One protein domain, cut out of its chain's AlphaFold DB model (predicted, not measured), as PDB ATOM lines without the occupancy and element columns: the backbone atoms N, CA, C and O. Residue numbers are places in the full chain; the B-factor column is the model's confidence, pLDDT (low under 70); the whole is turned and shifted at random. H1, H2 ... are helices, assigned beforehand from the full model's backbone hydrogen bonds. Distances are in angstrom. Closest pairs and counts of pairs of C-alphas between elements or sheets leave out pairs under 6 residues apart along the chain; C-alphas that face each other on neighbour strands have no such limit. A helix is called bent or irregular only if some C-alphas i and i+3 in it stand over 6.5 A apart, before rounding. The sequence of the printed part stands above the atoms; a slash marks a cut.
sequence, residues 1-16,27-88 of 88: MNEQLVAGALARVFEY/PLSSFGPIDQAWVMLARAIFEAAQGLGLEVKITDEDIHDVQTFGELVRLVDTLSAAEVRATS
ATOM      1  N   MET A   1     171.602 231.314 163.333       76.06
ATOM      2  CA  MET A   1     172.475 230.527 162.428       76.06
ATOM      3  C   MET A   1     172.716 229.141 163.009       76.06
ATOM      4  O   MET A   1     172.325 228.171 162.377       76.06
ATOM      5  N   ASN A   2     173.224 229.043 164.241       83.88
ATOM      6  CA  ASN A   2     173.458 227.757 164.906       83.88
ATOM      7  C   ASN A   2     172.176 226.947 165.184       83.88
ATOM      8  O   ASN A   2     172.210 225.730 165.078       83.88
ATOM      9  N   GLU A   3     171.018 227.586 165.391       87.94
ATOM     10  CA  GLU A   3     169.722 226.879 165.465       87.94
ATOM     11  C   GLU A   3     169.416 226.035 164.218       87.94
ATOM     12  O   GLU A   3     168.987 224.892 164.336       87.94
ATOM     13  N   GLN A   4     169.663 226.570 163.018       88.06
ATOM     14  CA  GLN A   4     169.421 225.841 161.766       88.06
ATOM     15  C   GLN A   4     170.440 224.718 161.569       88.06
ATOM     16  O   GLN A   4     170.087 223.650 161.079       88.06
ATOM     17  N   LEU A   5     171.686 224.945 161.990       89.62
ATOM     18  CA  LEU A   5     172.736 223.933 161.976       89.62
ATOM     19  C   LEU A   5     172.364 222.752 162.880       89.62
ATOM     20  O   LEU A   5     172.380 221.608 162.431       89.62
ATOM     21  N   VAL A   6     171.973 223.029 164.125       91.19
ATOM     22  CA  VAL A   6     171.580 222.002 165.098       91.19
ATOM     23  C   VAL A   6     170.307 221.284 164.652       91.19
ATOM     24  O   VAL A   6     170.253 220.057 164.705       91.19
ATOM     25  N   ALA A   7     169.307 222.012 164.148       90.19
ATOM     26  CA  ALA A   7     168.092 221.406 163.605       90.19
ATOM     27  C   ALA A   7     168.391 220.501 162.396       90.19
ATOM     28  O   ALA A   7     167.855 219.399 162.312       90.19
ATOM     29  N   GLY A   8     169.285 220.922 161.496       89.50
ATOM     30  CA  GLY A   8     169.723 220.115 160.356       89.50
ATOM     31  C   GLY A   8     170.508 218.866 160.768       89.50
ATOM     32  O   GLY A   8     170.311 217.796 160.196       89.50
ATOM     33  N   ALA A   9     171.355 218.972 161.793       90.81
ATOM     34  CA  ALA A   9     172.076 217.828 162.345       90.81
ATOM     35  C   ALA A   9     171.121 216.814 162.999       90.81
ATOM     36  O   ALA A   9     171.231 215.617 162.737       90.81
ATOM     37  N   LEU A  10     170.138 217.286 163.775       89.50
ATOM     38  CA  LEU A  10     169.074 216.448 164.339       89.50
ATOM     39  C   LEU A  10     168.264 215.747 163.244       89.50
ATOM     40  O   LEU A  10     168.075 214.534 163.302       89.50
ATOM     41  N   ALA A  11     167.847 216.494 162.220       88.19
ATOM     42  CA  ALA A  11     167.127 215.963 161.067       88.19
ATOM     43  C   ALA A  11     167.898 214.833 160.374       88.19
ATOM     44  O   ALA A  11     167.333 213.791 160.059       88.19
ATOM     45  N   ARG A  12     169.209 215.015 160.188       88.81
ATOM     46  CA  ARG A  12     170.082 214.021 159.557       88.81
ATOM     47  C   ARG A  12     170.245 212.753 160.396       88.81
ATOM     48  O   ARG A  12     170.278 211.670 159.828       88.81
ATOM     49  N   VAL A  13     170.388 212.882 161.713       90.31
ATOM     50  CA  VAL A  13     170.650 211.740 162.608       90.31
ATOM     51  C   VAL A  13     169.399 210.907 162.855       90.31
ATOM     52  O   VAL A  13     169.490 209.686 162.921       90.31
ATOM     53  N   PHE A  14     168.241 211.555 162.973       87.25
ATOM     54  CA  PHE A  14     166.975 210.888 163.288       87.25
ATOM     55  C   PHE A  14     166.064 210.702 162.071       87.25
ATOM     56  O   PHE A  14     164.894 210.375 162.243       87.25
ATOM     57  N   GLU A  15     166.578 210.948 160.857       80.94
ATOM     58  CA  GLU A  15     165.809 210.945 159.599       80.94
ATOM     59  C   GLU A  15     164.509 211.762 159.708       80.94
ATOM     60  O   GLU A  15     163.480 211.459 159.102       80.94
ATOM     61  N   TYR A  16     164.553 212.813 160.526       73.19
ATOM     62  CA  TYR A  16     163.408 213.650 160.817       73.19
ATOM     63  C   TYR A  16     163.294 214.686 159.705       73.19
ATOM     64  O   TYR A  16     164.213 215.482 159.501       73.19
ATOM     65  N   PRO A  27     162.223 218.766 174.388       92.06
ATOM     66  CA  PRO A  27     163.131 217.758 174.920       92.06
ATOM     67  C   PRO A  27     163.789 216.991 173.781       92.06
ATOM     68  O   PRO A  27     163.096 216.545 172.862       92.06
ATOM     69  N   LEU A  28     165.102 216.780 173.855       89.56
ATOM     70  CA  LEU A  28     165.835 216.064 172.814       89.56
ATOM     71  C   LEU A  28     165.362 214.607 172.684       89.56
ATOM     72  O   LEU A  28     165.291 214.073 171.581       89.56
ATOM     73  N   SER A  29     164.923 213.996 173.787       88.88
ATOM     74  CA  SER A  29     164.304 212.663 173.796       88.88
ATOM     75  C   SER A  29     163.057 212.542 172.906       88.88
ATOM     76  O   SER A  29     162.665 211.431 172.557       88.88
ATOM     77  N   SER A  30     162.452 213.661 172.487       88.88
ATOM     78  CA  SER A  30     161.321 213.675 171.546       88.88
ATOM     79  C   SER A  30     161.725 213.308 170.114       88.88
ATOM     80  O   SER A  30     160.866 212.908 169.333       88.88
ATOM     81  N   PHE A  31     163.007 213.449 169.758       85.00
ATOM     82  CA  PHE A  31     163.531 213.099 168.431       85.00
ATOM     83  C   PHE A  31     163.953 211.631 168.330       85.00
ATOM     84  O   PHE A  31     164.052 211.097 167.229       85.00
ATOM     85  N   GLY A  32     164.180 210.967 169.466       85.12
ATOM     86  CA  GLY A  32     164.622 209.578 169.520       85.12
ATOM     87  C   GLY A  32     165.518 209.288 170.727       85.12
ATOM     88  O   GLY A  32     165.621 210.105 171.645       85.12
ATOM     89  N   PRO A  33     166.179 208.116 170.752       86.06
ATOM     90  CA  PRO A  33     167.092 207.726 171.824       86.06
ATOM     91  C   PRO A  33     168.414 208.506 171.736       86.06
ATOM     92  O   PRO A  33     169.408 208.025 171.192       86.06
ATOM     93  N   ILE A  34     168.417 209.725 172.279       84.94
ATOM     94  CA  ILE A  34     169.554 210.658 172.233       84.94
ATOM     95  C   ILE A  34     170.837 210.052 172.796       84.94
ATOM     96  O   ILE A  34     171.876 210.166 172.156       84.94
ATOM     97  N   ASP A  35     170.764 209.339 173.922       81.31
ATOM     98  CA  ASP A  35     171.943 208.755 174.576       81.31
ATOM     99  C   ASP A  35     172.733 207.810 173.655       81.31
ATOM    100  O   ASP A  35     173.949 207.691 173.758       81.31
ATOM    101  N   GLN A  36     172.044 207.148 172.721       83.94
ATOM    102  CA  GLN A  36     172.655 206.225 171.758       83.94
ATOM    103  C   GLN A  36     173.121 206.932 170.482       83.94
ATOM    104  O   GLN A  36     173.966 206.418 169.751       83.94
ATOM    105  N   ALA A  37     172.558 208.104 170.201       88.50
ATOM    106  CA  ALA A  37     172.789 208.865 168.985       88.50
ATOM    107  C   ALA A  37     173.697 210.084 169.200       88.50
ATOM    108  O   ALA A  37     174.043 210.755 168.226       88.50
ATOM    109  N   TRP A  38     174.125 210.360 170.437       88.75
ATOM    110  CA  TRP A  38     174.874 211.569 170.769       88.75
ATOM    111  C   TRP A  38     176.167 211.707 169.977       88.75
ATOM    112  O   TRP A  38     176.428 212.767 169.417       88.75
ATOM    113  N   VAL A  39     176.927 210.619 169.838       90.25
ATOM    114  CA  VAL A  39     178.162 210.599 169.040       90.25
ATOM    115  C   VAL A  39     177.881 210.954 167.574       90.25
ATOM    116  O   VAL A  39     178.628 211.719 166.964       90.25
ATOM    117  N   MET A  40     176.783 210.445 167.005       92.06
ATOM    118  CA  MET A  40     176.382 210.761 165.629       92.06
ATOM    119  C   MET A  40     175.929 212.216 165.492       92.06
ATOM    120  O   MET A  40     176.250 212.870 164.503       92.06
ATOM    121  N   LEU A  41     175.222 212.740 166.492       91.81
ATOM    122  CA  LEU A  41     174.747 214.119 166.524       91.81
ATOM    123  C   LEU A  41     175.881 215.125 166.720       91.81
ATOM    124  O   LEU A  41     175.967 216.084 165.958       91.81
ATOM    125  N   ALA A  42     176.809 214.867 167.638       92.06
ATOM    126  CA  ALA A  42     178.032 215.648 167.793       92.06
ATOM    127  C   ALA A  42     178.838 215.672 166.486       92.06
ATOM    128  O   ALA A  42     179.281 216.731 166.040       92.06
ATOM    129  N   ARG A  43     178.961 214.517 165.815       92.12
ATOM    130  CA  ARG A  43     179.626 214.421 164.513       92.12
ATOM    131  C   ARG A  43     178.903 215.216 163.425       92.12
ATOM    132  O   ARG A  43     179.562 215.927 162.671       92.12
ATOM    133  N   ALA A  44     177.577 215.127 163.348       92.94
ATOM    134  CA  ALA A  44     176.781 215.863 162.370       92.94
ATOM    135  C   ALA A  44     176.868 217.385 162.582       92.94
ATOM    136  O   ALA A  44     176.993 218.130 161.611       92.94
ATOM    137  N   ILE A  45     176.860 217.845 163.838       93.12
ATOM    138  CA  ILE A  45     177.067 219.256 164.193       93.12
ATOM    139  C   ILE A  45     178.471 219.709 163.780       93.12
ATOM    140  O   ILE A  45     178.600 220.750 163.142       93.12
ATOM    141  N   PHE A  46     179.506 218.920 164.084       92.44
ATOM    142  CA  PHE A  46     180.885 219.215 163.688       92.44
ATOM    143  C   PHE A  46     181.027 219.347 162.165       92.44
ATOM    144  O   PHE A  46     181.566 220.338 161.681       92.44
ATOM    145  N   GLU A  47     180.507 218.388 161.393       92.50
ATOM    146  CA  GLU A  47     180.568 218.420 159.924       92.50
ATOM    147  C   GLU A  47     179.810 219.621 159.343       92.50
ATOM    148  O   GLU A  47     180.306 220.292 158.435       92.50
ATOM    149  N   ALA A  48     178.633 219.934 159.890       90.56
ATOM    150  CA  ALA A  48     177.857 221.094 159.468       90.56
ATOM    151  C   ALA A  48     178.558 222.419 159.819       90.56
ATOM    152  O   ALA A  48     178.545 223.347 159.011       90.56
ATOM    153  N   ALA A  49     179.212 222.500 160.981       89.88
ATOM    154  CA  ALA A  49     179.988 223.666 161.405       89.88
ATOM    155  C   ALA A  49     181.232 223.871 160.532       89.88
ATOM    156  O   ALA A  49     181.482 224.992 160.083       89.88
ATOM    157  N   GLN A  50     181.954 222.796 160.197       89.81
ATOM    158  CA  GLN A  50     183.103 222.866 159.291       89.81
ATOM    159  C   GLN A  50     182.713 223.354 157.894       89.81
ATOM    160  O   GLN A  50     183.459 224.120 157.286       89.81
ATOM    161  N   GLY A  51     181.522 222.990 157.403       86.81
ATOM    162  CA  GLY A  51     180.969 223.533 156.157       86.81
ATOM    163  C   GLY A  51     180.780 225.058 156.168       86.81
ATOM    164  O   GLY A  51     180.720 225.673 155.105       86.81
ATOM    165  N   LEU A  52     180.730 225.669 157.355       86.88
ATOM    166  CA  LEU A  52     180.656 227.116 157.572       86.88
ATOM    167  C   LEU A  52     182.010 227.738 157.964       86.88
ATOM    168  O   LEU A  52     182.063 228.934 158.244       86.88
ATOM    169  N   GLY A  53     183.093 226.953 157.997       87.06
ATOM    170  CA  GLY A  53     184.413 227.406 158.441       87.06
ATOM    171  C   GLY A  53     184.543 227.575 159.959       87.06
ATOM    172  O   GLY A  53     185.417 228.308 160.409       87.06
ATOM    173  N   LEU A  54     183.673 226.929 160.740       86.25
ATOM    174  CA  LEU A  54     183.713 226.915 162.202       86.25
ATOM    175  C   LEU A  54     184.220 225.558 162.701       86.25
ATOM    176  O   LEU A  54     183.866 224.516 162.149       86.25
ATOM    177  N   GLU A  55     184.988 225.558 163.787       87.25
ATOM    178  CA  GLU A  55     185.342 224.337 164.508       87.25
ATOM    179  C   GLU A  55     184.496 224.253 165.784       87.25
ATOM    180  O   GLU A  55     184.587 225.086 166.681       87.25
ATOM    181  N   VAL A  56     183.600 223.264 165.834       88.25
ATOM    182  CA  VAL A  56     182.730 223.006 166.989       88.25
ATOM    183  C   VAL A  56     182.931 221.567 167.421       88.25
ATOM    184  O   VAL A  56     182.405 220.644 166.799       88.25
ATOM    185  N   LYS A  57     183.696 221.372 168.493       89.62
ATOM    186  CA  LYS A  57     183.961 220.053 169.061       89.62
ATOM    187  C   LYS A  57     183.165 219.876 170.347       89.62
ATOM    188  O   LYS A  57     183.478 220.495 171.353       89.62
ATOM    189  N   ILE A  58     182.149 219.023 170.286       89.25
ATOM    190  CA  ILE A  58     181.344 218.626 171.443       89.25
ATOM    191  C   ILE A  58     181.977 217.370 172.046       89.25
ATOM    192  O   ILE A  58     182.236 216.406 171.321       89.25
ATOM    193  N   THR A  59     182.252 217.388 173.347       86.56
ATOM    194  CA  THR A  59     182.755 216.235 174.107       86.56
ATOM    195  C   THR A  59     181.647 215.593 174.941       86.56
ATOM    196  O   THR A  59     180.587 216.184 175.136       86.56
ATOM    197  N   ASP A  60     181.892 214.384 175.453       83.38
ATOM    198  CA  ASP A  60     180.927 213.677 176.308       83.38
ATOM    199  C   ASP A  60     180.618 214.440 177.613       83.38
ATOM    200  O   ASP A  60     179.522 214.325 178.158       83.38
ATOM    201  N   GLU A  61     181.557 215.252 178.107       84.38
ATOM    202  CA  GLU A  61     181.355 216.086 179.300       84.38
ATOM    203  C   GLU A  61     180.399 217.256 179.018       84.38
ATOM    204  O   GLU A  61     179.581 217.601 179.870       84.38
ATOM    205  N   ASP A  62     180.441 217.821 177.808       84.00
ATOM    206  CA  ASP A  62     179.622 218.976 177.412       84.00
ATOM    207  C   ASP A  62     178.127 218.642 177.285       84.00
ATOM    208  O   ASP A  62     177.274 219.526 177.367       84.00
ATOM    209  N   ILE A  63     177.803 217.367 177.052       82.69
ATOM    210  CA  ILE A  63     176.438 216.898 176.764       82.69
ATOM    211  C   ILE A  63     175.708 216.346 177.985       82.69
ATOM    212  O   ILE A  63     174.499 216.129 177.902       82.69
ATOM    213  N   HIS A  64     176.404 216.129 179.108       78.88
ATOM    214  CA  HIS A  64     175.835 215.488 180.298       78.88
ATOM    215  C   HIS A  64     174.571 216.202 180.810       78.88
ATOM    216  O   HIS A  64     173.623 215.556 181.253       78.88
ATOM    217  N   ASP A  65     174.532 217.531 180.687       82.69
ATOM    218  CA  ASP A  65     173.437 218.362 181.192       82.69
ATOM    219  C   ASP A  65     172.504 218.888 180.082       82.69
ATOM    220  O   ASP A  65     171.603 219.683 180.348       82.69
ATOM    221  N   VAL A  66     172.690 218.456 178.831       91.12
ATOM    222  CA  VAL A  66     171.909 218.950 177.690       91.12
ATOM    223  C   VAL A  66     170.640 218.118 177.517       91.12
ATOM    224  O   VAL A  66     170.689 216.973 177.069       91.12
ATOM    225  N   GLN A  67     169.481 218.707 177.815       92.06
ATOM    226  CA  GLN A  67     168.192 218.001 177.776       92.06
ATOM    227  C   GLN A  67     167.264 218.507 176.673       92.06
ATOM    228  O   GLN A  67     166.406 217.767 176.184       92.06
ATOM    229  N   THR A  68     167.420 219.764 176.271       94.44
ATOM    230  CA  THR A  68     166.527 220.451 175.335       94.44
ATOM    231  C   THR A  68     167.250 220.932 174.084       94.44
ATOM    232  O   THR A  68     168.464 221.144 174.065       94.44
ATOM    233  N   PHE A  69     166.479 221.157 173.018       92.81
ATOM    234  CA  PHE A  69     166.987 221.754 171.785       92.81
ATOM    235  C   PHE A  69     167.680 223.099 172.042       92.81
ATOM    236  O   PHE A  69     168.769 223.345 171.529       92.81
ATOM    237  N   GLY A  70     167.084 223.958 172.871       93.81
ATOM    238  CA  GLY A  70     167.647 225.266 173.194       93.81
ATOM    239  C   GLY A  70     168.971 225.183 173.952       93.81
ATOM    240  O   GLY A  70     169.855 226.003 173.717       93.81
ATOM    241  N   GLU A  71     169.141 224.201 174.838       94.62
ATOM    242  CA  GLU A  71     170.417 223.965 175.527       94.62
ATOM    243  C   GLU A  71     171.503 223.497 174.562       94.62
ATOM    244  O   GLU A  71     172.611 224.027 174.602       94.62
ATOM    245  N   LEU A  72     171.171 222.593 173.636       93.44
ATOM    246  CA  LEU A  72     172.106 222.142 172.606       93.44
ATOM    247  C   LEU A  72     172.544 223.295 171.693       93.44
ATOM    248  O   LEU A  72     173.727 223.436 171.388       93.44
ATOM    249  N   VAL A  73     171.608 224.159 171.294       93.62
ATOM    250  CA  VAL A  73     171.926 225.369 170.521       93.62
ATOM    251  C   VAL A  73     172.863 226.286 171.304       93.62
ATOM    252  O   VAL A  73     173.875 226.717 170.756       93.62
ATOM    253  N   ARG A  74     172.581 226.547 172.588       93.31
ATOM    254  CA  ARG A  74     173.448 227.388 173.433       93.31
ATOM    255  C   ARG A  74     174.840 226.796 173.619       93.31
ATOM    256  O   ARG A  74     175.810 227.554 173.680       93.31
ATOM    257  N   LEU A  75     174.952 225.473 173.710       92.62
ATOM    258  CA  LEU A  75     176.244 224.799 173.771       92.62
ATOM    259  C   LEU A  75     177.045 225.074 172.492       92.62
ATOM    260  O   LEU A  75     178.173 225.556 172.563       92.62
ATOM    261  N   VAL A  76     176.437 224.859 171.322       91.69
ATOM    262  CA  VAL A  76     177.069 225.126 170.019       91.69
ATOM    263  C   VAL A  76     177.430 226.607 169.854       91.69
ATOM    264  O   VAL A  76     178.520 226.925 169.377       91.69
ATOM    265  N   ASP A  77     176.568 227.526 170.297       91.06
ATOM    266  CA  ASP A  77     176.865 228.963 170.336       91.06
ATOM    267  C   ASP A  77     178.097 229.262 171.200       91.06
ATOM    268  O   ASP A  77     178.982 230.009 170.787       91.06
ATOM    269  N   THR A  78     178.185 228.657 172.385       90.75
ATOM    270  CA  THR A  78     179.296 228.874 173.322       90.75
ATOM    271  C   THR A  78     180.615 228.365 172.748       90.75
ATOM    272  O   THR A  78     181.619 229.077 172.789       90.75
ATOM    273  N   LEU A  79     180.605 227.163 172.166       89.31
ATOM    274  CA  LEU A  79     181.786 226.539 171.570       89.31
ATOM    275  C   LEU A  79     182.253 227.291 170.319       89.31
ATOM    276  O   LEU A  79     183.431 227.615 170.196       89.31
ATOM    277  N   SER A  80     181.327 227.660 169.429       86.31
ATOM    278  CA  SER A  80     181.666 228.448 168.235       86.31
ATOM    279  C   SER A  80     182.197 229.845 168.581       86.31
ATOM    280  O   SER A  80     183.130 230.327 167.939       86.31
ATOM    281  N   ALA A  81     181.669 230.493 169.623       83.38
ATOM    282  CA  ALA A  81     182.176 231.782 170.089       83.38
ATOM    283  C   ALA A  81     183.561 231.683 170.757       83.38
ATOM    284  O   ALA A  81     184.342 232.636 170.677       83.38
ATOM    285  N   ALA A  82     183.870 230.564 171.421       76.50
ATOM    286  CA  ALA A  82     185.192 230.317 171.994       76.50
ATOM    287  C   ALA A  82     186.266 230.207 170.897       76.50
ATOM    288  O   ALA A  82     187.326 230.823 171.021       76.50
ATOM    289  N   GLU A  83     185.949 229.529 169.795       71.25
ATOM    290  CA  GLU A  83     186.845 229.362 168.645       71.25
ATOM    291  C   GLU A  83     187.198 230.701 167.976       71.25
ATOM    292  O   GLU A  83     188.367 231.002 167.720       71.25
ATOM    293  N   VAL A  84     186.196 231.567 167.773       67.75
ATOM    294  CA  VAL A  84     186.389 232.912 167.196       67.75
ATOM    295  C   VAL A  84     187.322 233.771 168.058       67.75
ATOM    296  O   VAL A  84     188.104 234.562 167.532       67.75
ATOM    297  N   ARG A  85     187.275 233.620 169.388       64.44
ATOM    298  CA  ARG A  85     188.173 234.345 170.303       64.44
ATOM    299  C   ARG A  85     189.601 233.814 170.283       64.44
ATOM    300  O   ARG A  85     190.512 234.594 170.514       64.44
ATOM    301  N   ALA A  86     189.798 232.519 170.044       61.34
ATOM    302  CA  ALA A  86     191.129 231.915 169.982       61.34
ATOM    303  C   ALA A  86     191.884 232.258 168.682       61.34
ATOM    304  O   ALA A  86     193.109 232.177 168.643       61.34
ATOM    305  N   THR A  87     191.158 232.645 167.631       58.00
ATOM    306  CA  THR A  87     191.697 232.987 166.304       58.00
ATOM    307  C   THR A  87     191.794 234.496 166.024       58.00
ATOM    308  O   THR A  87     192.295 234.868 164.961       58.00
ATOM    309  N   SER A  88     191.353 235.354 166.957       51.00
ATOM    310  CA  SER A  88     191.461 236.829 166.899       51.00
ATOM    311  C   SER A  88     192.668 237.347 167.679       51.00
ATOM    312  O   SER A  88     193.322 238.293 167.183       51.00
TER     313      SER A  88
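This is residues 1 to 16 and 27 to 88 of the 88 residues of the protein "Unannotated protein" of freshwater metagenome (UniProt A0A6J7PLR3). Three helices are set steeply to one another: H1 and H2 cross as an X, and the first turns of H1 also meet H3 within its first half, while H3 runs along the length of the domain. A long loop, residues 51 to 68, leads from the end of H2 back to the beginning of H3. The 78 printed residues hold three named helices, in the order H1, H2, H3, and no named strand; the class is all helix, with 47 residues in the helices. The whole is compact, with a radius of gyration of the C-alphas of 11.8 A, and its outline is elongated, spanning 38 by 24 by 18 A.

The longest helix is H3, residues 69 to 86. It touches H1, residues 2 to 13, with residues 72 to 77 alone, and H1 touches it with residues 2 to 6 alone. Their closest C-alphas are those of Glu 3 and Val 73, 5.7 A apart, and the two helices run opposite ways at a steep tilt of 61 degrees. H1 also touches H2, residues 34 to 50, with 15 pairs of C-alphas within 8 A. The closest are those of Ala 9 and Ala 44, 5.1 A apart, and these two helices run opposite ways at a steep tilt of 54 degrees. H2 and H3 are near each other: their closest C-alphas are 8.3 A apart, and 5 pairs are within 10 A. In H1 and H3 every O i to N i+4 pair is within hydrogen-bond range, and in H2 11 of 13 are.

H3 measures 26.3 A from first to last C-alpha, from Phe 69 at (166.987, 221.754, 171.785) to Ala 86 at (191.129, 231.915, 169.982). H2, Ile 34 to Gln 50, measures 22.4 A and has a kink of 32 degrees near residue 41. It is irregular, with C-alphas 36 and 39 being 7.5 A apart, and its line is a rough one. H1 measures 16.4 A and begins at C-alpha 2, at (173.458, 227.757, 164.906).

The C-alphas of Gly 32 and Ser 88 are the two farthest apart, at 38.3 A. Residues 17 to 26 are not printed, and C-alphas 16 and 27 are 14.7 A apart across this cut, which falls in the link from H1 to H2. The link from H2 to H3, 18 residues, is long; its C-alphas lie 7 to 15 A from the mean of all C-alphas. The mean pLDDT of the printed part is 86.2, and residues 84 to 88 are under 70, where the model's confidence is low.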